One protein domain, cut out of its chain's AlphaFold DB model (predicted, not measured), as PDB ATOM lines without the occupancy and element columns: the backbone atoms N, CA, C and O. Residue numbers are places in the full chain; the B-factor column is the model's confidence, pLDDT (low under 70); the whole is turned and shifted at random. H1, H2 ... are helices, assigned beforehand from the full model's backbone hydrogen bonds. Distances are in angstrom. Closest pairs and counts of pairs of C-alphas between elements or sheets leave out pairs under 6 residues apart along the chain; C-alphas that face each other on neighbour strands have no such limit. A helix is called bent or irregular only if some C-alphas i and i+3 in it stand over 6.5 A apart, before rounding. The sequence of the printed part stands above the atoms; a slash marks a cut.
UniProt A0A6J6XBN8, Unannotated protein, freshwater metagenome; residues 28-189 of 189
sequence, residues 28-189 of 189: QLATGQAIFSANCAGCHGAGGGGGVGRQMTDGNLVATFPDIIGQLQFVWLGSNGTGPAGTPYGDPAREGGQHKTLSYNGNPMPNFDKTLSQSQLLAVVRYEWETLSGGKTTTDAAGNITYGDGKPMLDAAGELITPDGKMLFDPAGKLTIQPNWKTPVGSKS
ATOM      1  N   GLN A  28      45.618 -27.434  -5.175       92.88
ATOM      2  CA  GLN A  28      44.716 -26.283  -5.108       92.88
ATOM      3  C   GLN A  28      44.273 -25.822  -6.513       92.88
ATOM      4  O   GLN A  28      43.100 -25.511  -6.702       92.88
ATOM      5  N   LEU A  29      45.158 -25.864  -7.519       93.62
ATOM      6  CA  LEU A  29      44.790 -25.577  -8.915       93.62
ATOM      7  C   LEU A  29      43.823 -26.612  -9.498       93.62
ATOM      8  O   LEU A  29      42.839 -26.232 -10.126       93.62
ATOM      9  N   ALA A  30      44.064 -27.907  -9.268       96.00
ATOM     10  CA  ALA A  30      43.170 -28.963  -9.748       96.00
ATOM     11  C   ALA A  30      41.777 -28.860  -9.103       96.00
ATOM     12  O   ALA A  30      40.757 -29.026  -9.771       96.00
ATOM     13  N   THR A  31      41.733 -28.518  -7.813       96.88
ATOM     14  CA  THR A  31      40.488 -28.220  -7.092       96.88
ATOM     15  C   THR A  31      39.766 -27.030  -7.727       96.88
ATOM     16  O   THR A  31      38.571 -27.114  -8.008       96.88
ATOM     17  N   GLY A  32      40.493 -25.948  -8.019       97.88
ATOM     18  CA  GLY A  32      39.947 -24.766  -8.682       97.88
ATOM     19  C   GLY A  32      39.363 -25.062 -10.061       97.88
ATOM     20  O   GLY A  32      38.249 -24.638 -10.357       97.88
ATOM     21  N   GLN A  33      40.060 -25.859 -10.872       98.19
ATOM     22  CA  GLN A  33      39.582 -26.286 -12.187       98.19
ATOM     23  C   GLN A  33      38.261 -27.065 -12.097       98.19
ATOM     24  O   GLN A  33      37.332 -26.806 -12.866       98.19
ATOM     25  N   ALA A  34      38.157 -28.003 -11.151       98.31
ATOM     26  CA  ALA A  34      36.937 -28.783 -10.949       98.31
ATOM     27  C   ALA A  34      35.750 -27.886 -10.551       98.31
ATOM     28  O   ALA A  34      34.656 -28.020 -11.103       98.31
ATOM     29  N   ILE A  35      35.978 -26.926  -9.648       98.56
ATOM     30  CA  ILE A  35      34.956 -25.959  -9.224       98.56
ATOM     31  C   ILE A  35      34.540 -25.062 -10.389       98.56
ATOM     32  O   ILE A  35      33.340 -24.869 -10.595       98.56
ATOM     33  N   PHE A  36      35.500 -24.559 -11.174       98.62
ATOM     34  CA  PHE A  36      35.226 -23.731 -12.347       98.62
ATOM     35  C   PHE A  36      34.335 -24.469 -13.349       98.62
ATOM     36  O   PHE A  36      33.328 -23.930 -13.806       98.62
ATOM     37  N   SER A  37      34.664 -25.729 -13.652       98.44
ATOM     38  CA  SER A  37      33.877 -26.551 -14.573       98.44
ATOM     39  C   SER A  37      32.445 -26.774 -14.083       98.44
ATOM     40  O   SER A  37      31.532 -26.828 -14.903       98.44
ATOM     41  N   ALA A  38      32.247 -26.924 -12.772       98.19
ATOM     42  CA  ALA A  38      30.935 -27.198 -12.191       98.19
ATOM     43  C   ALA A  38      30.061 -25.941 -12.044       98.19
ATOM     44  O   ALA A  38      28.844 -26.035 -12.180       98.19
ATOM     45  N   ASN A  39      30.662 -24.778 -11.769       98.25
ATOM     46  CA  ASN A  39      29.923 -23.587 -11.330       98.25
ATOM     47  C   ASN A  39      30.054 -22.375 -12.265       98.25
ATOM     48  O   ASN A  39      29.141 -21.555 -12.326       98.25
ATOM     49  N   CYS A  40      31.164 -22.241 -12.994       98.31
ATOM     50  CA  CYS A  40      31.507 -21.010 -13.720       98.31
ATOM     51  C   CYS A  40      31.413 -21.184 -15.245       98.31
ATOM     52  O   CYS A  40      30.941 -20.291 -15.960       98.31
ATOM     53  N   ALA A  41      31.829 -22.350 -15.748       98.12
ATOM     54  CA  ALA A  41      31.980 -22.638 -17.173       98.12
ATOM     55  C   ALA A  41      30.683 -22.492 -17.986       98.12
ATOM     56  O   ALA A  41      30.739 -22.146 -19.165       98.12
ATOM     57  N   GLY A  42      29.515 -22.710 -17.372       97.81
ATOM     58  CA  GLY A  42      28.222 -22.555 -18.047       97.81
ATOM     59  C   GLY A  42      27.951 -21.125 -18.530       97.81
ATOM     60  O   GLY A  42      27.326 -20.939 -19.571       97.81
ATOM     61  N   CYS A  43      28.464 -20.118 -17.818       98.06
ATOM     62  CA  CYS A  43      28.294 -18.709 -18.183       98.06
ATOM     63  C   CYS A  43      29.550 -18.127 -18.837       98.06
ATOM     64  O   CYS A  43      29.441 -17.372 -19.803       98.06
ATOM     65  N   HIS A  44      30.731 -18.469 -18.320       98.19
ATOM     66  CA  HIS A  44      32.014 -17.906 -18.755       98.19
ATOM     67  C   HIS A  44      32.722 -18.740 -19.834       98.19
ATOM     68  O   HIS A  44      33.808 -18.374 -20.276       98.19
ATOM     69  N   GLY A  45      32.119 -19.847 -20.273       97.88
ATOM     70  CA  GLY A  45      32.707 -20.788 -21.223       97.88
ATOM     71  C   GLY A  45      33.719 -21.731 -20.564       97.88
ATOM     72  O   GLY A  45      34.377 -21.384 -19.586       97.88
ATOM     73  N   ALA A  46      33.884 -22.932 -21.127       96.19
ATOM     74  CA  ALA A  46      34.758 -23.973 -20.568       96.19
ATOM     75  C   ALA A  46      36.226 -23.536 -20.403       96.19
ATOM     76  O   ALA A  46      36.895 -23.969 -19.470       96.19
ATOM     77  N   GLY A  47      36.708 -22.659 -21.289       95.00
ATOM     78  CA  GLY A  47      38.044 -22.062 -21.219       95.00
ATOM     79  C   GLY A  47      38.066 -20.612 -20.729       95.00
ATOM     80  O   GLY A  47      39.058 -19.934 -20.950       95.00
ATOM     81  N   GLY A  48      36.979 -20.090 -20.149       97.50
ATOM     82  CA  GLY A  48      36.905 -18.684 -19.726       97.50
ATOM     83  C   GLY A  48      36.748 -17.667 -20.865       97.50
ATOM     84  O   GLY A  48      36.875 -16.467 -20.629       97.50
ATOM     85  N   GLY A  49      36.478 -18.114 -22.095       97.50
ATOM     86  CA  GLY A  49      36.344 -17.249 -23.278       97.50
ATOM     87  C   GLY A  49      35.108 -16.339 -23.287       97.50
ATOM     88  O   GLY A  49      34.950 -15.528 -24.193       97.50
ATOM     89  N   GLY A  50      34.234 -16.443 -22.286       95.31
ATOM     90  CA  GLY A  50      33.009 -15.659 -22.162       95.31
ATOM     91  C   GLY A  50      31.788 -16.310 -22.815       95.31
ATOM     92  O   GLY A  50      31.828 -17.441 -23.299       95.31
ATOM     93  N   GLY A  51      30.669 -15.590 -22.774       95.31
ATOM     94  CA  GLY A  51      29.367 -16.035 -23.260       95.31
ATOM     95  C   GLY A  51      28.261 -15.221 -22.600       95.31
ATOM     96  O   GLY A  51      28.108 -14.031 -22.865       95.31
ATOM     97  N   VAL A  52      27.508 -15.849 -21.693       95.25
ATOM     98  CA  VAL A  52      26.575 -15.121 -20.813       95.25
ATOM     99  C   VAL A  52      27.349 -14.264 -19.807       95.25
ATOM    100  O   VAL A  52      26.935 -13.153 -19.482       95.25
ATOM    101  N   GLY A  53      28.484 -14.767 -19.322       96.38
ATOM    102  CA  GLY A  53      29.444 -14.036 -18.508       96.38
ATOM    103  C   GLY A  53      30.528 -13.375 -19.360       96.38
ATOM    104  O   GLY A  53      30.784 -13.773 -20.497       96.38
ATOM    105  N   ARG A  54      31.195 -12.364 -18.791       96.44
ATOM    106  CA  ARG A  54      32.351 -11.708 -19.423       96.44
ATOM    107  C   ARG A  54      33.490 -12.706 -19.656       96.44
ATOM    108  O   ARG A  54      33.660 -13.637 -18.868       96.44
ATOM    109  N   GLN A  55      34.292 -12.474 -20.695       96.25
ATOM    110  CA  GLN A  55      35.537 -13.218 -20.888       96.25
ATOM    111  C   GLN A  55      36.516 -12.958 -19.737       96.25
ATOM    112  O   GLN A  55      36.604 -11.842 -19.217       96.25
ATOM    113  N   MET A  56      37.259 -13.994 -19.369       96.25
ATOM    114  CA  MET A  56      38.329 -13.957 -18.372       96.25
ATOM    115  C   MET A  56      39.714 -14.078 -19.016       96.25
ATOM    116  O   MET A  56      40.699 -13.691 -18.392       96.25
ATOM    117  N   THR A  57      39.781 -14.577 -20.254       96.50
ATOM    118  CA  THR A  57      41.021 -14.810 -21.003       96.50
ATOM    119  C   THR A  57      41.698 -13.527 -21.474       96.50
ATOM    120  O   THR A  57      41.147 -12.423 -21.382       96.50
ATOM    121  N   ASP A  58      42.910 -13.689 -22.008       93.06
ATOM    122  CA  ASP A  58      43.694 -12.619 -22.634       93.06
ATOM    123  C   ASP A  58      43.981 -11.466 -21.661       93.06
ATOM    124  O   ASP A  58      43.931 -10.291 -22.017       93.06
ATOM    125  N   GLY A  59      44.208 -11.804 -20.388       91.62
ATOM    126  CA  GLY A  59      44.484 -10.841 -19.326       91.62
ATOM    127  C   GLY A  59      43.282 -10.006 -18.884       91.62
ATOM    128  O   GLY A  59      43.440  -9.164 -18.003       91.62
ATOM    129  N   ASN A  60      42.075 -10.219 -19.424       94.31
ATOM    130  CA  ASN A  60      40.912  -9.389 -19.083       94.31
ATOM    131  C   ASN A  60      40.564  -9.456 -17.599       94.31
ATOM    132  O   ASN A  60      40.271  -8.425 -16.990       94.31
ATOM    133  N   LEU A  61      40.614 -10.655 -17.015       95.00
ATOM    134  CA  LEU A  61      40.351 -10.822 -15.594       95.00
ATOM    135  C   LEU A  61      41.452 -10.173 -14.742       95.00
ATOM    136  O   LEU A  61      41.114  -9.506 -13.772       95.00
ATOM    137  N   VAL A  62      42.732 -10.280 -15.132       92.81
ATOM    138  CA  VAL A  62      43.846  -9.634 -14.408       92.81
ATOM    139  C   VAL A  62      43.737  -8.115 -14.508       92.81
ATOM    140  O   VAL A  62      43.985  -7.419 -13.535       92.81
ATOM    141  N   ALA A  63      43.321  -7.583 -15.656       92.50
ATOM    142  CA  ALA A  63      43.100  -6.152 -15.822       92.50
ATOM    143  C   ALA A  63      41.942  -5.645 -14.947       92.50
ATOM    144  O   ALA A  63      41.974  -4.516 -14.469       92.50
ATOM    145  N   THR A  64      40.898  -6.455 -14.732       94.50
ATOM    146  CA  THR A  64      39.804  -6.097 -13.815       94.50
ATOM    147  C   THR A  64      40.193  -6.254 -12.355       94.50
ATOM    148  O   THR A  64      39.871  -5.386 -11.547       94.50
ATOM    149  N   PHE A  65      40.871  -7.339 -12.014       94.19
ATOM    150  CA  PHE A  65      41.318  -7.637 -10.666       94.19
ATOM    151  C   PHE A  65      42.818  -7.912 -10.695       94.19
ATOM    152  O   PHE A  65      43.227  -9.071 -10.726       94.19
ATOM    153  N   PRO A  66      43.657  -6.864 -10.684       90.56
ATOM    154  CA  PRO A  66      45.084  -7.058 -10.563       90.56
ATOM    155  C   PRO A  66      45.439  -7.545  -9.160       90.56
ATOM    156  O   PRO A  66      46.536  -8.027  -8.997       90.56
ATOM    157  N   ASP A  67      44.538  -7.511  -8.173       90.00
ATOM    158  CA  ASP A  67      44.691  -8.214  -6.896       90.00
ATOM    159  C   ASP A  67      43.568  -9.254  -6.706       90.00
ATOM    160  O   ASP A  67      42.382  -8.903  -6.758       90.00
ATOM    161  N   ILE A  68      43.943 -10.508  -6.413       91.81
ATOM    162  CA  ILE A  68      43.051 -11.634  -6.093       91.81
ATOM    163  C   ILE A  68      42.057 -11.259  -5.016       91.81
ATOM    164  O   ILE A  68      40.906 -11.671  -5.106       91.81
ATOM    165  N   ILE A  69      42.455 -10.469  -4.017       92.62
ATOM    166  CA  ILE A  69      41.552 -10.078  -2.931       92.62
ATOM    167  C   ILE A  69      40.287  -9.406  -3.488       92.62
ATOM    168  O   ILE A  69      39.178  -9.690  -3.031       92.62
ATOM    169  N   GLY A  70      40.433  -8.568  -4.519       93.19
ATOM    170  CA  GLY A  70      39.300  -7.921  -5.178       93.19
ATOM    171  C   GLY A  70      38.397  -8.917  -5.909       93.19
ATOM    172  O   GLY A  70      37.172  -8.801  -5.846       93.19
ATOM    173  N   GLN A  71      38.987  -9.922  -6.558       95.50
ATOM    174  CA  GLN A  71      38.231 -10.983  -7.226       95.50
ATOM    175  C   GLN A  71      37.512 -11.885  -6.220       95.50
ATOM    176  O   GLN A  71      36.332 -12.171  -6.414       95.50
ATOM    177  N   LEU A  72      38.178 -12.281  -5.125       95.88
ATOM    178  CA  LEU A  72      37.586 -13.068  -4.038       95.88
ATOM    179  C   LEU A  72      36.306 -12.399  -3.543       95.88
ATOM    180  O   LEU A  72      35.267 -13.048  -3.475       95.88
ATOM    181  N   GLN A  73      36.355 -11.093  -3.271       94.56
ATOM    182  CA  GLN A  73      35.181 -10.342  -2.839       94.56
ATOM    183  C   GLN A  73      34.058 -10.366  -3.880       94.56
ATOM    184  O   GLN A  73      32.902 -10.608  -3.528       94.56
ATOM    185  N   PHE A  74      34.375 -10.105  -5.151       96.06
ATOM    186  CA  PHE A  74      33.355 -10.035  -6.194       96.06
ATOM    187  C   PHE A  74      32.674 -11.387  -6.430       96.06
ATOM    188  O   PHE A  74      31.451 -11.439  -6.538       96.06
ATOM    189  N   VAL A  75      33.438 -12.481  -6.457       97.06
ATOM    190  CA  VAL A  75      32.891 -13.839  -6.597       97.06
ATOM    191  C   VAL A  75      32.068 -14.219  -5.363       97.06
ATOM    192  O   VAL A  75      30.980 -14.774  -5.494       97.06
ATOM    193  N   TRP A  76      32.535 -13.869  -4.162       96.06
ATOM    194  CA  TRP A  76      31.817 -14.161  -2.921       96.06
ATOM    195  C   TRP A  76      30.443 -13.485  -2.874       96.06
ATOM    196  O   TRP A  76      29.434 -14.140  -2.616       96.06
ATOM    197  N   LEU A  77      30.397 -12.187  -3.188       94.81
ATOM    198  CA  LEU A  77      29.200 -11.347  -3.075       94.81
ATOM    199  C   LEU A  77      28.300 -11.364  -4.316       94.81
ATOM    200  O   LEU A  77      27.126 -10.990  -4.238       94.81
ATOM    201  N   GLY A  78      28.843 -11.729  -5.475       95.75
ATOM    202  CA  GLY A  78      28.176 -11.567  -6.760       95.75
ATOM    203  C   GLY A  78      27.848 -10.105  -7.087       95.75
ATOM    204  O   GLY A  78      28.188  -9.155  -6.374       95.75
ATOM    205  N   SER A  79      27.121  -9.900  -8.186       96.56
ATOM    206  CA  SER A  79      26.728  -8.555  -8.630       96.56
ATOM    207  C   SER A  79      25.819  -7.853  -7.621       96.56
ATOM    208  O   SER A  79      26.032  -6.682  -7.323       96.56
ATOM    209  N   ASN A  80      24.841  -8.570  -7.063       94.56
ATOM    210  CA  ASN A  80      23.849  -7.978  -6.164       94.56
ATOM    211  C   ASN A  80      24.431  -7.638  -4.785       94.56
ATOM    212  O   ASN A  80      24.040  -6.631  -4.201       94.56
ATOM    213  N   GLY A  81      25.371  -8.442  -4.275       93.75
ATOM    214  CA  GLY A  81      26.076  -8.131  -3.030       93.75
ATOM    215  C   GLY A  81      27.118  -7.022  -3.199       93.75
ATOM    216  O   GLY A  81      27.424  -6.322  -2.238       93.75
ATOM    217  N   THR A  82      27.626  -6.815  -4.419       94.00
ATOM    218  CA  THR A  82      28.530  -5.697  -4.734       94.00
ATOM    219  C   THR A  82      27.800  -4.352  -4.695       94.00
ATOM    220  O   THR A  82      28.340  -3.371  -4.186       94.00
ATOM    221  N   GLY A  83      26.569  -4.285  -5.210       94.81
ATOM    222  CA  GLY A  83      25.741  -3.082  -5.134       94.81
ATOM    223  C   GLY A  83      24.642  -3.006  -6.198       94.81
ATOM    224  O   GLY A  83      24.518  -3.911  -7.027       94.81
ATOM    225  N   PRO A  84      23.837  -1.924  -6.198       96.88
ATOM    226  CA  PRO A  84      22.822  -1.689  -7.226       96.88
ATOM    227  C   PRO A  84      23.438  -1.626  -8.629       96.88
ATOM    228  O   PRO A  84      24.643  -1.444  -8.780       96.88
ATOM    229  N   ALA A  85      22.614  -1.755  -9.672       97.06
ATOM    230  CA  ALA A  85      23.071  -1.656 -11.059       97.06
ATOM    231  C   ALA A  85      23.878  -0.367 -11.299       97.06
ATOM    232  O   ALA A  85      23.449   0.726 -10.934       97.06
ATOM    233  N   GLY A  86      25.051  -0.501 -11.921       96.75
ATOM    234  CA  GLY A  86      25.966   0.619 -12.147       96.75
ATOM    235  C   GLY A  86      27.042   0.809 -11.072       96.75
ATOM    236  O   GLY A  86      27.948   1.614 -11.294       96.75
ATOM    237  N   THR A  87      27.008   0.067  -9.960       97.25
ATOM    238  CA  THR A  87      28.075   0.102  -8.948       97.25
ATOM    239  C   THR A  87      29.401  -0.378  -9.549       97.25
ATOM    240  O   THR A  87      29.445  -1.485 -10.095       97.25
ATOM    241  N   PRO A  88      30.478   0.427  -9.480       96.38
ATOM    242  CA  PRO A  88      31.781   0.041 -10.009       96.38
ATOM    243  C   PRO A  88      32.443  -1.053  -9.162       96.38
ATOM    244  O   PRO A  88      32.282  -1.083  -7.944       96.38
ATOM    245  N   TYR A  89      33.213  -1.925  -9.812       94.81
ATOM    246  CA  TYR A  89      34.038  -2.944  -9.165       94.81
ATOM    247  C   TYR A  89      35.350  -3.180  -9.927       94.81
ATOM    248  O   TYR A  89      35.480  -2.815 -11.099       94.81
ATOM    249  N   GLY A  90      36.308  -3.826  -9.255       93.38
ATOM    250  CA  GLY A  90      37.658  -4.045  -9.776       93.38
ATOM    251  C   GLY A  90      38.538  -2.798  -9.676       93.38
ATOM    252  O   GLY A  90      38.187  -1.842  -8.983       93.38
ATOM    253  N   ASP A  91      39.668  -2.808 -10.376       93.00
ATOM    254  CA  ASP A  91      40.664  -1.737 -10.343       93.00
ATOM    255  C   ASP A  91      40.103  -0.391 -10.848       93.00
ATOM    256  O   ASP A  91      39.715  -0.289 -12.018       93.00
ATOM    257  N   PRO A  92      40.090   0.667 -10.011       92.50
ATOM    258  CA  PRO A  92      39.750   2.030 -10.425       92.50
ATOM    259  C   PRO A  92      40.565   2.562 -11.608       92.50
ATOM    260  O   PRO A  92      40.071   3.414 -12.347       92.50
ATOM    261  N   ALA A  93      41.795   2.078 -11.784       91.81
ATOM    262  CA  ALA A  93      42.710   2.482 -12.843       91.81
ATOM    263  C   ALA A  93      42.657   1.579 -14.088       91.81
ATOM    264  O   ALA A  93      43.432   1.802 -15.020       91.81
ATOM    265  N   ARG A  94      41.738   0.600 -14.141       91.88
ATOM    266  CA  ARG A  94      41.603  -0.312 -15.282       91.88
ATOM    267  C   ARG A  94      41.476   0.464 -16.596       91.88
ATOM    268  O   ARG A  94      40.611   1.332 -16.738       91.88
ATOM    269  N   GLU A  95      42.274   0.089 -17.593       89.12
ATOM    270  CA  GLU A  95      42.161   0.634 -18.947       89.12
ATOM    271  C   GLU A  95      40.762   0.370 -19.534       89.12
ATOM    272  O   GLU A  95      40.211  -0.729 -19.434       89.12
ATOM    273  N   GLY A  96      40.141   1.400 -20.115       89.38
ATOM    274  CA  GLY A  96      38.736   1.346 -20.541       89.38
ATOM    275  C   GLY A  96      37.718   1.498 -19.400       89.38
ATOM    276  O   GLY A  96      36.515   1.421 -19.645       89.38
ATOM    277  N   GLY A  97      38.182   1.760 -18.175       92.75
ATOM    278  CA  GLY A  97      37.368   2.027 -16.993       92.75
ATOM    279  C   GLY A  97      36.952   0.774 -16.224       92.75
ATOM    280  O   GLY A  97      37.017  -0.356 -16.717       92.75
ATOM    281  N   GLN A  98      36.492   0.995 -14.989       94.62
ATOM    282  CA  GLN A  98      35.930  -0.060 -14.149       94.62
ATOM    283  C   GLN A  98      34.704  -0.696 -14.795       94.62
ATOM    284  O   GLN A  98      33.827  -0.020 -15.349       94.62
ATOM    285  N   HIS A  99      34.594  -2.008 -14.623       95.94
ATOM    286  CA  HIS A  99      33.325  -2.673 -14.839       95.94
ATOM    287  C   HIS A  99      32.310  -2.228 -13.788       95.94
ATOM    288  O   HIS A  99      32.653  -1.800 -12.687       95.94
ATOM    289  N   LYS A 100      31.033  -2.340 -14.149       97.19
ATOM    290  CA  LYS A 100      29.914  -2.006 -13.268       97.19
ATOM    291  C   LYS A 100      28.953  -3.181 -13.154       97.19
ATOM    292  O   LYS A 100      28.816  -3.967 -14.098       97.19
ATOM    293  N   THR A 101      28.287  -3.330 -12.020       97.31
ATOM    294  CA  THR A 101      27.245  -4.350 -11.821       97.31
ATOM    295  C   THR A 101      26.175  -4.247 -12.920       97.31
ATOM    296  O   THR A 101      25.801  -3.151 -13.340       97.31
ATOM    297  N   LEU A 102      25.738  -5.401 -13.442       96.31
ATOM    298  CA  LEU A 102      24.772  -5.544 -14.546       96.31
ATOM    299  C   LEU A 102      25.161  -4.871 -15.889       96.31
ATOM    300  O   LEU A 102      24.384  -4.904 -16.840       96.31
ATOM    301  N   SER A 103      26.371  -4.319 -16.030       95.31
ATOM    302  CA  SER A 103      26.781  -3.560 -17.230       95.31
ATOM    303  C   SER A 103      27.116  -4.391 -18.470       95.31
ATOM    304  O   SER A 103      27.385  -3.815 -19.519       95.31
ATOM    305  N   TYR A 104      27.194  -5.719 -18.360       94.69
ATOM    306  CA  TYR A 104      27.565  -6.559 -19.503       94.69
ATOM    307  C   TYR A 104      26.366  -6.840 -20.407       94.69
ATOM    308  O   TYR A 104      26.376  -6.501 -21.583       94.69
ATOM    309  N   ASN A 105      25.323  -7.439 -19.836       93.56
ATOM    310  CA  ASN A 105      24.112  -7.844 -20.548       93.56
ATOM    311  C   ASN A 105      22.863  -7.802 -19.647       93.56
ATOM    312  O   ASN A 105      21.871  -8.460 -19.939       93.56
ATOM    313  N   GLY A 106      22.921  -7.080 -18.522       93.75
ATOM    314  CA  GLY A 106      21.832  -7.016 -17.544       93.75
ATOM    315  C   GLY A 106      21.696  -8.241 -16.634       93.75
ATOM    316  O   GLY A 106      21.015  -8.143 -15.617       93.75
ATOM    317  N   ASN A 107      22.359  -9.365 -16.922       93.19
ATOM    318  CA  ASN A 107      22.303 -10.535 -16.048       93.19
ATOM    319  C   ASN A 107      23.270 -10.370 -14.862       93.19
ATOM    320  O   ASN A 107      24.435 -10.006 -15.066       93.19
ATOM    321  N   PRO A 108      22.827 -10.628 -13.620       95.62
ATOM    322  CA  PRO A 108      23.707 -10.577 -12.462       95.62
ATOM    323  C   PRO A 108      24.620 -11.806 -12.426       95.62
ATOM    324  O   PRO A 108      24.170 -12.934 -12.623       95.62
ATOM    325  N   MET A 109      25.896 -11.600 -12.098       97.25
ATOM    326  CA  MET A 109      26.736 -12.699 -11.619       97.25
ATOM    327  C   MET A 109      26.220 -13.134 -10.237       97.25
ATOM    328  O   MET A 109      26.055 -12.258  -9.377       97.25
ATOM    329  N   PRO A 110      25.944 -14.432 -10.012       96.81
ATOM    330  CA  PRO A 110      25.476 -14.917  -8.719       96.81
ATOM    331  C   PRO A 110      26.556 -14.779  -7.637       96.81
ATOM    332  O   PRO A 110      27.739 -14.626  -7.934       96.81
ATOM    333  N   ASN A 111      26.122 -14.814  -6.381       95.75
ATOM    334  CA  ASN A 111      26.976 -14.929  -5.202       95.75
ATOM    335  C   ASN A 111      27.288 -16.398  -4.897       95.75
ATOM    336  O   ASN A 111      26.502 -17.286  -5.231       95.75
ATOM    337  N   PHE A 112      28.410 -16.638  -4.221       96.88
ATOM    338  CA  PHE A 112      28.880 -17.986  -3.884       96.88
ATOM    339  C   PHE A 112      29.164 -18.193  -2.388       96.88
ATOM    340  O   PHE A 112      29.574 -19.285  -2.001       96.88
ATOM    341  N   ASP A 113      28.869 -17.201  -1.542       93.44
ATOM    342  CA  ASP A 113      29.025 -17.230  -0.075       93.44
ATOM    343  C   ASP A 113      28.291 -18.381   0.634       93.44
ATOM    344  O   ASP A 113      28.642 -18.755   1.751       93.44
ATOM    345  N   LYS A 114      27.272 -18.959  -0.009       94.12
ATOM    346  CA  LYS A 114      26.497 -20.103   0.508       94.12
ATOM    347  C   LYS A 114      26.764 -21.416  -0.221       94.12
ATOM    348  O   LYS A 114      26.164 -22.433   0.122       94.12
ATOM    349  N   THR A 115      27.605 -21.391  -1.248       96.44
ATOM    350  CA  THR A 115      27.835 -22.534  -2.141       96.44
ATOM    351  C   THR A 115      29.266 -23.038  -2.058       96.44
ATOM    352  O   THR A 115      29.482 -24.244  -2.143       96.44
ATOM    353  N   LEU A 116      30.234 -22.139  -1.873       97.44
ATOM    354  CA  LEU A 116      31.650 -22.474  -1.772       97.44
ATOM    355  C   LEU A 116      32.162 -22.213  -0.355       97.44
ATOM    356  O   LEU A 116      31.804 -21.218   0.271       97.44
ATOM    357  N   SER A 117      33.058 -23.069   0.133       97.12
ATOM    358  CA  SER A 117      33.925 -22.700   1.255       97.12
ATOM    359  C   SER A 117      34.923 -21.617   0.824       97.12
ATOM    360  O   SER A 117      35.206 -21.440  -0.363       97.12
ATOM    361  N   GLN A 118      35.530 -20.919   1.784       96.69
ATOM    362  CA  GLN A 118      36.552 -19.912   1.481       96.69
ATOM    363  C   GLN A 118      37.814 -20.524   0.843       96.69
ATOM    364  O   GLN A 118      38.400 -19.938  -0.068       96.69
ATOM    365  N   SER A 119      38.188 -21.746   1.229       96.88
ATOM    366  CA  SER A 119      39.259 -22.504   0.573       96.88
ATOM    367  C   SER A 119      38.925 -22.904  -0.872       96.88
ATOM    368  O   SER A 119      39.793 -22.837  -1.744       96.88
ATOM    369  N   GLN A 120      37.668 -23.265  -1.155       98.19
ATOM    370  CA  GLN A 120      37.179 -23.543  -2.510       98.19
ATOM    371  C   GLN A 120      37.130 -22.273  -3.365       98.19
ATOM    372  O   GLN A 120      37.561 -22.298  -4.518       98.19
ATOM    373  N   LEU A 121      36.669 -21.159  -2.787       98.12
ATOM    374  CA  LEU A 121      36.710 -19.836  -3.407       98.12
ATOM    375  C   LEU A 121      38.149 -19.469  -3.802       98.12
ATOM    376  O   LEU A 121      38.399 -19.088  -4.943       98.12
ATOM    377  N   LEU A 122      39.105 -19.622  -2.881       97.44
ATOM    378  CA  LEU A 122      40.511 -19.333  -3.155       97.44
ATOM    379  C   LEU A 122      41.061 -20.202  -4.288       97.44
ATOM    380  O   LEU A 122      41.757 -19.704  -5.171       97.44
ATOM    381  N   ALA A 123      40.728 -21.494  -4.281       97.81
ATOM    382  CA  ALA A 123      41.157 -22.432  -5.307       97.81
ATOM    383  C   ALA A 123      40.635 -22.048  -6.701       97.81
ATOM    384  O   ALA A 123      41.419 -22.008  -7.652       97.81
ATOM    385  N   VAL A 124      39.338 -21.745  -6.835       98.50
ATOM    386  CA  VAL A 124      38.752 -21.385  -8.137       98.50
ATOM    387  C   VAL A 124      39.259 -20.037  -8.634       98.50
ATOM    388  O   VAL A 124      39.658 -19.942  -9.790       98.50
ATOM    389  N   VAL A 125      39.361 -19.034  -7.760       97.31
ATOM    390  CA  VAL A 125      39.881 -17.715  -8.139       97.31
ATOM    391  C   VAL A 125      41.340 -17.810  -8.575       97.31
ATOM    392  O   VAL A 125      41.717 -17.230  -9.590       97.31
ATOM    393  N   ARG A 126      42.155 -18.613  -7.883       96.00
ATOM    394  CA  ARG A 126      43.525 -18.899  -8.313       96.00
ATOM    395  C   ARG A 126      43.569 -19.533  -9.707       96.00
ATOM    396  O   ARG A 126      44.365 -19.104 -10.538       96.00
ATOM    397  N   TYR A 127      42.736 -20.541  -9.964       97.44
ATOM    398  CA  TYR A 127      42.666 -21.195 -11.274       97.44
ATOM    399  C   TYR A 127      42.256 -20.214 -12.379       97.44
ATOM    400  O   TYR A 127      42.931 -20.131 -13.405       97.44
ATOM    401  N   GLU A 128      41.193 -19.437 -12.155       97.12
ATOM    402  CA  GLU A 128      40.735 -18.392 -13.076       97.12
ATOM    403  C   GLU A 128      41.872 -17.418 -13.397       97.12
ATOM    404  O   GLU A 128      42.103 -17.056 -14.553       97.12
ATOM    405  N   TRP A 129      42.629 -17.035 -12.373       93.88
ATOM    406  CA  TRP A 129      43.649 -16.024 -12.527       93.88
ATOM    407  C   TRP A 129      44.911 -16.536 -13.219       93.88
ATOM    408  O   TRP A 129      45.329 -15.954 -14.218       93.88
ATOM    409  N   GLU A 130      45.488 -17.640 -12.739       93.25
ATOM    410  CA  GLU A 130      46.712 -18.222 -13.302       93.25
ATOM    411  C   GLU A 130      46.476 -18.887 -14.651       93.25
ATOM    412  O   GLU A 130      47.234 -18.679 -15.595       93.25
ATOM    413  N   THR A 131      45.431 -19.709 -14.736       95.06
ATOM    414  CA  THR A 131      45.261 -20.624 -15.869       95.06
ATOM    415  C   THR A 131      44.482 -19.976 -17.001       95.06
ATOM    416  O   THR A 131      44.843 -20.163 -18.160       95.06
ATOM    417  N   LEU A 132      43.429 -19.211 -16.692       96.19
ATOM    418  CA  LEU A 132      42.593 -18.609 -17.737       96.19
ATOM    419  C   LEU A 132      43.105 -17.231 -18.160       96.19
ATOM    420  O   LEU A 132      43.065 -16.904 -19.342       96.19
ATOM    421  N   SER A 133      43.593 -16.428 -17.213       94.19
ATOM    422  CA  SER A 133      43.933 -15.020 -17.461       94.19
ATOM    423  C   SER A 133      45.437 -14.727 -17.533       94.19
ATOM    424  O   SER A 133      45.833 -13.640 -17.949       94.19
ATOM    425  N   GLY A 134      46.293 -15.690 -17.174       89.50
ATOM    426  CA  GLY A 134      47.751 -15.549 -17.248       89.50
ATOM    427  C   GLY A 134      48.378 -14.749 -16.100       89.50
ATOM    428  O   GLY A 134      49.521 -14.298 -16.211       89.50
ATOM    429  N   GLY A 135      47.648 -14.569 -14.997       88.00
ATOM    430  CA  GLY A 135      48.193 -14.067 -13.742       88.00
ATOM    431  C   GLY A 135      49.281 -14.993 -13.194       88.00
ATOM    432  O   GLY A 135      49.374 -16.168 -13.541       88.00
ATOM    433  N   LYS A 136      50.136 -14.467 -12.322       85.81
ATOM    434  CA  LYS A 136      51.137 -15.267 -11.605       85.81
ATOM    435  C   LYS A 136      50.844 -15.161 -10.123       85.81
ATOM    436  O   LYS A 136      50.485 -14.074  -9.680       85.81
ATOM    437  N   THR A 137      51.004 -16.261  -9.392       85.50
ATOM    438  CA  THR A 137      50.913 -16.270  -7.929       85.50
ATOM    439  C   THR A 137      52.233 -16.701  -7.286       85.50
ATOM    440  O   THR A 137      53.105 -17.290  -7.940       85.50
ATOM    441  N   THR A 138      52.380 -16.411  -5.995       87.81
ATOM    442  CA  THR A 138      53.407 -17.016  -5.143       87.81
ATOM    443  C   THR A 138      52.795 -18.218  -4.443       87.81
ATOM    444  O   THR A 138      51.635 -18.169  -4.033       87.81
ATOM    445  N   THR A 139      53.566 -19.296  -4.301       91.19
ATOM    446  CA  THR A 139      53.124 -20.506  -3.612       91.19
ATOM    447  C   THR A 139      54.130 -20.965  -2.569       91.19
ATOM    448  O   THR A 139      55.334 -20.747  -2.720       91.19
ATOM    449  N   ASP A 140      53.641 -21.664  -1.548       90.62
ATOM    450  CA  ASP A 140      54.474 -22.390  -0.593       90.62
ATOM    451  C   ASP A 140      55.047 -23.689  -1.201       90.62
ATOM    452  O   ASP A 140      54.803 -24.035  -2.363       90.62
ATOM    453  N   ALA A 141      55.818 -24.432  -0.402       88.25
ATOM    454  CA  ALA A 141      56.397 -25.715  -0.810       88.25
ATOM    455  C   ALA A 141      55.348 -26.813  -1.072       88.25
ATOM    456  O   ALA A 141      55.642 -27.780  -1.771       88.25
ATOM    457  N   ALA A 142      54.136 -26.672  -0.527       86.56
ATOM    458  CA  ALA A 142      53.010 -27.568  -0.772       86.56
ATOM    459  C   ALA A 142      52.191 -27.153  -2.013       86.56
ATOM    460  O   ALA A 142      51.251 -27.847  -2.398       86.56
ATOM    461  N   GLY A 143      52.556 -26.043  -2.663       89.44
ATOM    462  CA  GLY A 143      51.876 -25.517  -3.836       89.44
ATOM    463  C   GLY A 143      50.588 -24.759  -3.516       89.44
ATOM    464  O   GLY A 143      49.796 -24.549  -4.435       89.44
ATOM    465  N   ASN A 144      50.357 -24.343  -2.267       91.12
ATOM    466  CA  ASN A 144      49.247 -23.459  -1.904       91.12
ATOM    467  C   ASN A 144      49.627 -22.006  -2.166       91.12
ATOM    468  O   ASN A 144      50.764 -21.614  -1.917       91.12
ATOM    469  N   ILE A 145      48.673 -21.202  -2.633       91.94
ATOM    470  CA  ILE A 145      48.885 -19.766  -2.823       91.94
ATOM    471  C   ILE A 145      49.207 -19.055  -1.504       91.94
ATOM    472  O   ILE A 145      48.589 -19.305  -0.464       91.94
ATOM    473  N   THR A 146      50.163 -18.138  -1.579       92.56
ATOM    474  CA  THR A 146      50.593 -17.278  -0.480       92.56
ATOM    475  C   THR A 146      50.491 -15.812  -0.870       92.56
ATOM    476  O   THR A 146      50.462 -15.438  -2.046       92.56
ATOM    477  N   TYR A 147      50.541 -14.958   0.142       89.56
ATOM    478  CA  TYR A 147      50.858 -13.552  -0.023       89.56
ATOM    479  C   TYR A 147      52.259 -13.343  -0.613       89.56
ATOM    480  O   TYR A 147      53.092 -14.256  -0.651       89.56
ATOM    481  N   GLY A 148      52.531 -12.115  -1.071       83.25
ATOM    482  CA  GLY A 148      53.842 -11.734  -1.608       83.25
ATOM    483  C   GLY A 148      54.982 -11.845  -0.587       83.25
ATOM    484  O   GLY A 148      56.123 -12.066  -0.974       83.25
ATOM    485  N   ASP A 149      54.668 -11.762   0.709       85.31
ATOM    486  CA  ASP A 149      55.606 -11.991   1.817       85.31
ATOM    487  C   ASP A 149      55.746 -13.479   2.206       85.31
ATOM    488  O   ASP A 149      56.416 -13.803   3.185       85.31
ATOM    489  N   GLY A 150      55.123 -14.387   1.446       88.19
ATOM    490  CA  GLY A 150      55.175 -15.834   1.654       88.19
ATOM    491  C   GLY A 150      54.211 -16.366   2.716       88.19
ATOM    492  O   GLY A 150      54.186 -17.573   2.952       88.19
ATOM    493  N   LYS A 151      53.402 -15.513   3.357       91.25
ATOM    494  CA  LYS A 151      52.427 -15.965   4.358       91.25
ATOM    495  C   LYS A 151      51.217 -16.645   3.718       91.25
ATOM    496  O   LYS A 151      50.812 -16.259   2.619       91.25
ATOM    497  N   PRO A 152      50.601 -17.627   4.393       94.12
ATOM    498  CA  PRO A 152      49.433 -18.311   3.857       94.12
ATOM    499  C   PRO A 152      48.228 -17.368   3.773       94.12
ATOM    500  O   PRO A 152      48.071 -16.470   4.597       94.12
ATOM    501  N   MET A 153      47.366 -17.606   2.784       95.25
ATOM    502  CA  MET A 153      46.073 -16.920   2.662       95.25
ATOM    503  C   MET A 153      44.943 -17.637   3.406       95.25
ATOM    504  O   MET A 153      43.855 -17.086   3.517       95.25
ATOM    505  N   LEU A 154      45.179 -18.862   3.880       96.56
ATOM    506  CA  LEU A 154      44.221 -19.653   4.646       96.56
ATOM    507  C   LEU A 154      44.778 -19.958   6.032       96.56
ATOM    508  O   LEU A 154      45.978 -20.206   6.180       96.56
ATOM    509  N   ASP A 155      43.903 -19.983   7.027       96.00
ATOM    510  CA  ASP A 155      44.221 -20.558   8.327       96.00
ATOM    511  C   ASP A 155      44.108 -22.096   8.320       96.00
ATOM    512  O   ASP A 155      43.867 -22.737   7.293       96.00
ATOM    513  N   ALA A 156      44.277 -22.710   9.494       92.94
ATOM    514  CA  ALA A 156      44.178 -24.159   9.652       92.94
ATOM    515  C   ALA A 156      42.751 -24.715   9.447       92.94
ATOM    516  O   ALA A 156      42.605 -25.912   9.200       92.94
ATOM    517  N   ALA A 157      41.715 -23.877   9.552       94.06
ATOM    518  CA  ALA A 157      40.325 -24.242   9.293       94.06
ATOM    519  C   ALA A 157      39.938 -24.075   7.808       94.06
ATOM    520  O   ALA A 157      38.878 -24.542   7.389       94.06
ATOM    521  N   GLY A 158      40.806 -23.465   6.995       95.06
ATOM    522  CA  GLY A 158      40.528 -23.155   5.595       95.06
ATOM    523  C   GLY A 158      39.732 -21.862   5.411       95.06
ATOM    524  O   GLY A 158      39.092 -21.691   4.369       95.06
ATOM    525  N   GLU A 159      39.762 -20.972   6.404       96.25
ATOM    526  CA  GLU A 159      39.202 -19.624   6.343       96.25
ATOM    527  C   GLU A 159      40.249 -18.648   5.801       96.25
ATOM    528  O   GLU A 159      41.440 -18.765   6.092       96.25
ATOM    529  N   LEU A 160      39.819 -17.691   4.976       96.69
ATOM    530  CA  LEU A 160      40.706 -16.686   4.407       96.69
ATOM    531  C   LEU A 160      41.168 -15.724   5.492       96.69
ATOM    532  O   LEU A 160      40.357 -15.116   6.194       96.69
ATOM    533  N   ILE A 161      42.477 -15.532   5.558       96.62
ATOM    534  CA  ILE A 161      43.132 -14.633   6.499       96.62
ATOM    535  C   ILE A 161      44.013 -13.634   5.773       96.62
ATOM    536  O   ILE A 161      44.571 -13.939   4.731       96.62
ATOM    537  N   THR A 162      44.149 -12.450   6.349       93.88
ATOM    538  CA  THR A 162      45.058 -11.382   5.941       93.88
ATOM    539  C   THR A 162      46.526 -11.742   6.239       93.88
ATOM    540  O   THR A 162      46.798 -12.663   7.012       93.88
ATOM    541  N   PRO A 163      47.514 -10.974   5.732       90.12
ATOM    542  CA  PRO A 163      48.930 -11.191   6.062       90.12
ATOM    543  C   PRO A 163      49.286 -11.022   7.552       90.12
ATOM    544  O   PRO A 163      50.371 -11.422   7.977       90.12
ATOM    545  N   ASP A 164      48.429 -10.381   8.350       91.69
ATOM    546  CA  ASP A 164      48.552 -10.293   9.812       91.69
ATOM    547  C   ASP A 164      47.749 -11.378  10.555       91.69
ATOM    548  O   ASP A 164      47.703 -11.367  11.783       91.69
ATOM    549  N   GLY A 165      47.154 -12.331   9.829       92.94
ATOM    550  CA  GLY A 165      46.461 -13.494  10.386       92.94
ATOM    551  C   GLY A 165      45.044 -13.220  10.891       92.94
ATOM    552  O   GLY A 165      44.490 -14.042  11.615       92.94
ATOM    553  N   LYS A 166      44.450 -12.072  10.549       95.50
ATOM    554  CA  LYS A 166      43.046 -11.767  10.859       95.50
ATOM    555  C   LYS A 166      42.144 -12.297   9.757       95.50
ATOM    556  O   LYS A 166      42.585 -12.443   8.628       95.50
ATOM    557  N   MET A 167      40.868 -12.516  10.054       96.38
ATOM    558  CA  MET A 167      39.902 -12.925   9.033       96.38
ATOM    559  C   MET A 167      39.821 -11.898   7.901       96.38
ATOM    560  O   MET A 167      39.688 -10.696   8.147       96.38
ATOM    561  N   LEU A 168      39.912 -12.377   6.661       95.25
ATOM    562  CA  LEU A 168      39.824 -11.548   5.462       95.25
ATOM    563  C   LEU A 168      38.400 -11.036   5.250       95.25
ATOM    564  O   LEU A 168      38.225  -9.907   4.802       95.25
ATOM    565  N   PHE A 169      37.400 -11.848   5.588       93.12
ATOM    566  CA  PHE A 169      35.995 -11.465   5.555       93.12
ATOM    567  C   PHE A 169      35.470 -11.202   6.966       93.12
ATOM    568  O   PHE A 169      35.695 -11.990   7.884       93.12
ATOM    569  N   ASP A 170      34.757 -10.093   7.141       90.25
ATOM    570  CA  ASP A 170      33.985  -9.833   8.350       90.25
ATOM    571  C   ASP A 170      32.714 -10.717   8.396       90.25
ATOM    572  O   ASP A 170      32.366 -11.367   7.404       90.25
ATOM    573  N   PRO A 171      31.968 -10.751   9.519       87.12
ATOM    574  CA  PRO A 171      30.727 -11.527   9.609       87.12
ATOM    575  C   PRO A 171      29.631 -11.121   8.607       87.12
ATOM    576  O   PRO A 171      28.665 -11.858   8.432       87.12
ATOM    577  N   ALA A 172      29.753  -9.954   7.965       81.81
ATOM    578  CA  ALA A 172      28.861  -9.488   6.908       81.81
ATOM    579  C   ALA A 172      29.381  -9.835   5.494       81.81
ATOM    580  O   ALA A 172      28.775  -9.417   4.506       81.81
ATOM    581  N   GLY A 173      30.486 -10.582   5.383       79.69
ATOM    582  CA  GLY A 173      31.093 -10.996   4.118       79.69
ATOM    583  C   GLY A 173      31.869  -9.887   3.401       79.69
ATOM    584  O   GLY A 173      32.165 -10.023   2.213       79.69
ATOM    585  N   LYS A 174      32.190  -8.777   4.077       84.94
ATOM    586  CA  LYS A 174      32.999  -7.690   3.512       84.94
ATOM    587  C   LYS A 174      34.473  -7.898   3.811       84.94
ATOM    588  O   LYS A 174      34.833  -8.429   4.855       84.94
ATOM    589  N   LEU A 175      35.328  -7.426   2.907       89.75
ATOM    590  CA  LEU A 175      36.766  -7.458   3.133       89.75
ATOM    591  C   LEU A 175      37.168  -6.583   4.326       89.75
ATOM    592  O   LEU A 175      36.739  -5.432   4.439       89.75
ATOM    593  N   THR A 176      38.063  -7.102   5.158       91.44
ATOM    594  CA  THR A 176      38.682  -6.378   6.278       91.44
ATOM    595  C   THR A 176      39.901  -5.557   5.852       91.44
ATOM    596  O   THR A 176      40.326  -4.658   6.579       91.44
ATOM    597  N   ILE A 177      40.434  -5.815   4.653       88.31
ATOM    598  CA  ILE A 177      41.507  -5.051   4.009       88.31
ATOM    599  C   ILE A 177      41.107  -4.664   2.586       88.31
ATOM    600  O   ILE A 177      40.332  -5.357   1.932       88.31
ATOM    601  N   GLN A 178      41.627  -3.546   2.089       83.81
ATOM    602  CA  GLN A 178      41.396  -3.152   0.700       83.81
ATOM    603  C   GLN A 178      42.322  -3.940  -0.239       83.81
ATOM    604  O   GLN A 178      43.489  -4.136   0.117       83.81
ATOM    605  N   PRO A 179      41.853  -4.343  -1.435       84.69
ATOM    606  CA  PRO A 179      42.731  -4.887  -2.462       84.69
ATOM    607  C   PRO A 179      43.809  -3.865  -2.847       84.69
ATOM    608  O   PRO A 179      43.544  -2.663  -2.962       84.69
ATOM    609  N   ASN A 180      45.030  -4.337  -3.065       79.25
ATOM    610  CA  ASN A 180      46.146  -3.526  -3.512       79.25
ATOM    611  C   ASN A 180      46.232  -3.506  -5.043       79.25
ATOM    612  O   ASN A 180      46.886  -4.335  -5.668       79.25
ATOM    613  N   TRP A 181      45.643  -2.478  -5.646       76.06
ATOM    614  CA  TRP A 181      45.639  -2.279  -7.099       76.06
ATOM    615  C   TRP A 181      47.003  -1.888  -7.703       76.06
ATOM    616  O   TRP A 181      47.127  -1.800  -8.920       76.06
ATOM    617  N   LYS A 182      48.032  -1.631  -6.880       67.12
ATOM    618  CA  LYS A 182      49.386  -1.248  -7.335       67.12
ATOM    619  C   LYS A 182      50.413  -2.366  -7.196       67.12
ATOM    620  O   LYS A 182      51.362  -2.422  -7.973       67.12
ATOM    621  N   THR A 183      50.265  -3.216  -6.186       61.16
ATOM    622  CA  THR A 183      51.142  -4.368  -5.944       61.16
ATOM    623  C   THR A 183      50.259  -5.571  -5.626       61.16
ATOM    624  O   THR A 183      49.896  -5.764  -4.464       61.16
ATOM    625  N   PRO A 184      49.876  -6.336  -6.658       60.75
ATOM    626  CA  PRO A 184      49.015  -7.501  -6.532       60.75
ATOM    627  C   PRO A 184      49.455  -8.475  -5.445       60.75
ATOM    628  O   PRO A 184      50.636  -8.828  -5.358       60.75
ATOM    629  N   VAL A 185      48.506  -9.026  -4.690       58.66
ATOM    630  CA  VAL A 185      48.758 -10.295  -4.006       58.66
ATOM    631  C   VAL A 185      48.911 -11.372  -5.077       58.66
ATOM    632  O   VAL A 185      48.048 -11.534  -5.931       58.66
ATOM    633  N   GLY A 186      50.035 -12.084  -5.063       53.31
ATOM    634  CA  GLY A 186      50.322 -13.164  -6.001       53.31
ATOM    635  C   GLY A 186      51.269 -12.786  -7.140       53.31
ATOM    636  O   GLY A 186      52.111 -13.608  -7.490       53.31
ATOM    637  N   SER A 187      51.260 -11.567  -7.685       46.28
ATOM    638  CA  SER A 187      52.231 -11.268  -8.747       46.28
ATOM    639  C   SER A 187      53.650 -11.304  -8.179       46.28
ATOM    640  O   SER A 187      53.963 -10.551  -7.253       46.28
ATOM    641  N   LYS A 188      54.538 -12.123  -8.753       40.97
ATOM    642  CA  LYS A 188      55.970 -11.839  -8.628       40.97
ATOM    643  C   LYS A 188      56.205 -10.490  -9.304       40.97
ATOM    644  O   LYS A 188      55.903 -10.368 -10.492       40.97
ATOM    645  N   SER A 189      56.672  -9.514  -8.527       44.56
ATOM    646  CA  SER A 189      57.269  -8.278  -9.045       44.56
ATOM    647  C   SER A 189      58.310  -8.586 -10.112       44.56
ATOM    648  O   SER A 189      59.087  -9.542  -9.863       44.56
TER     649      SER A 189
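What this domain is: This is residues 28 to 189 of the 189 residues of the protein "Unannotated protein" of freshwater metagenome (UniProt A0A6J6XBN8). Little regular structure is here: H5 runs between H1 and H4, which cross it on two sides, H1 on the outside, and two long loops, residues 83 to 117 and 133 to 189, reach to opposite ends of the domain, where the C-alphas of Gly 106 and Ala 141 are the two farthest apart, 42.7 A. The 162 printed residues have five named helices, H1 to H5 in chain order, and no named strand; the class is all helix, with 51 residues in named elements. The whole is compact, radius of gyration of the C-alphas 14.5 A, spans 41 by 32 by 29 A.

Where its parts are: Find C-alpha 28 at (44.716, -26.283, -5.108); H1 runs from there 16.3 A to residue 39. Next come H2, residues 41 to 44, and H3, residues 60 to 64. H4, residues 68 to 82, 15.7 A, is irregular: C-alphas 76 and 79 are 9.5 A apart. H5, residues 118 to 132, runs 20.2 A to C-alpha 132 at (42.593, -18.609, -17.737).

How they stand to each other: Start at the hub, H5. It touches H1, about perpendicular at 89 degrees; the closest C-alphas, of Gly 32 and Val 124, are 3.6 A apart. It touches H4, only just about perpendicular at 71 degrees, closest at the C-alphas of Leu 72 and Val 125, 6.6 A. H1 and H2 meet only through their link. Every O i to N i+4 pair is within hydrogen-bond range in H1, H3 and H5, and 9 of 11 in H4; H2 is too short for one.

The domain as a whole: The printed part has no cut. The links H2 to H3 and H4 to H5 are long. Residues 182 to 189 have pLDDT under 70.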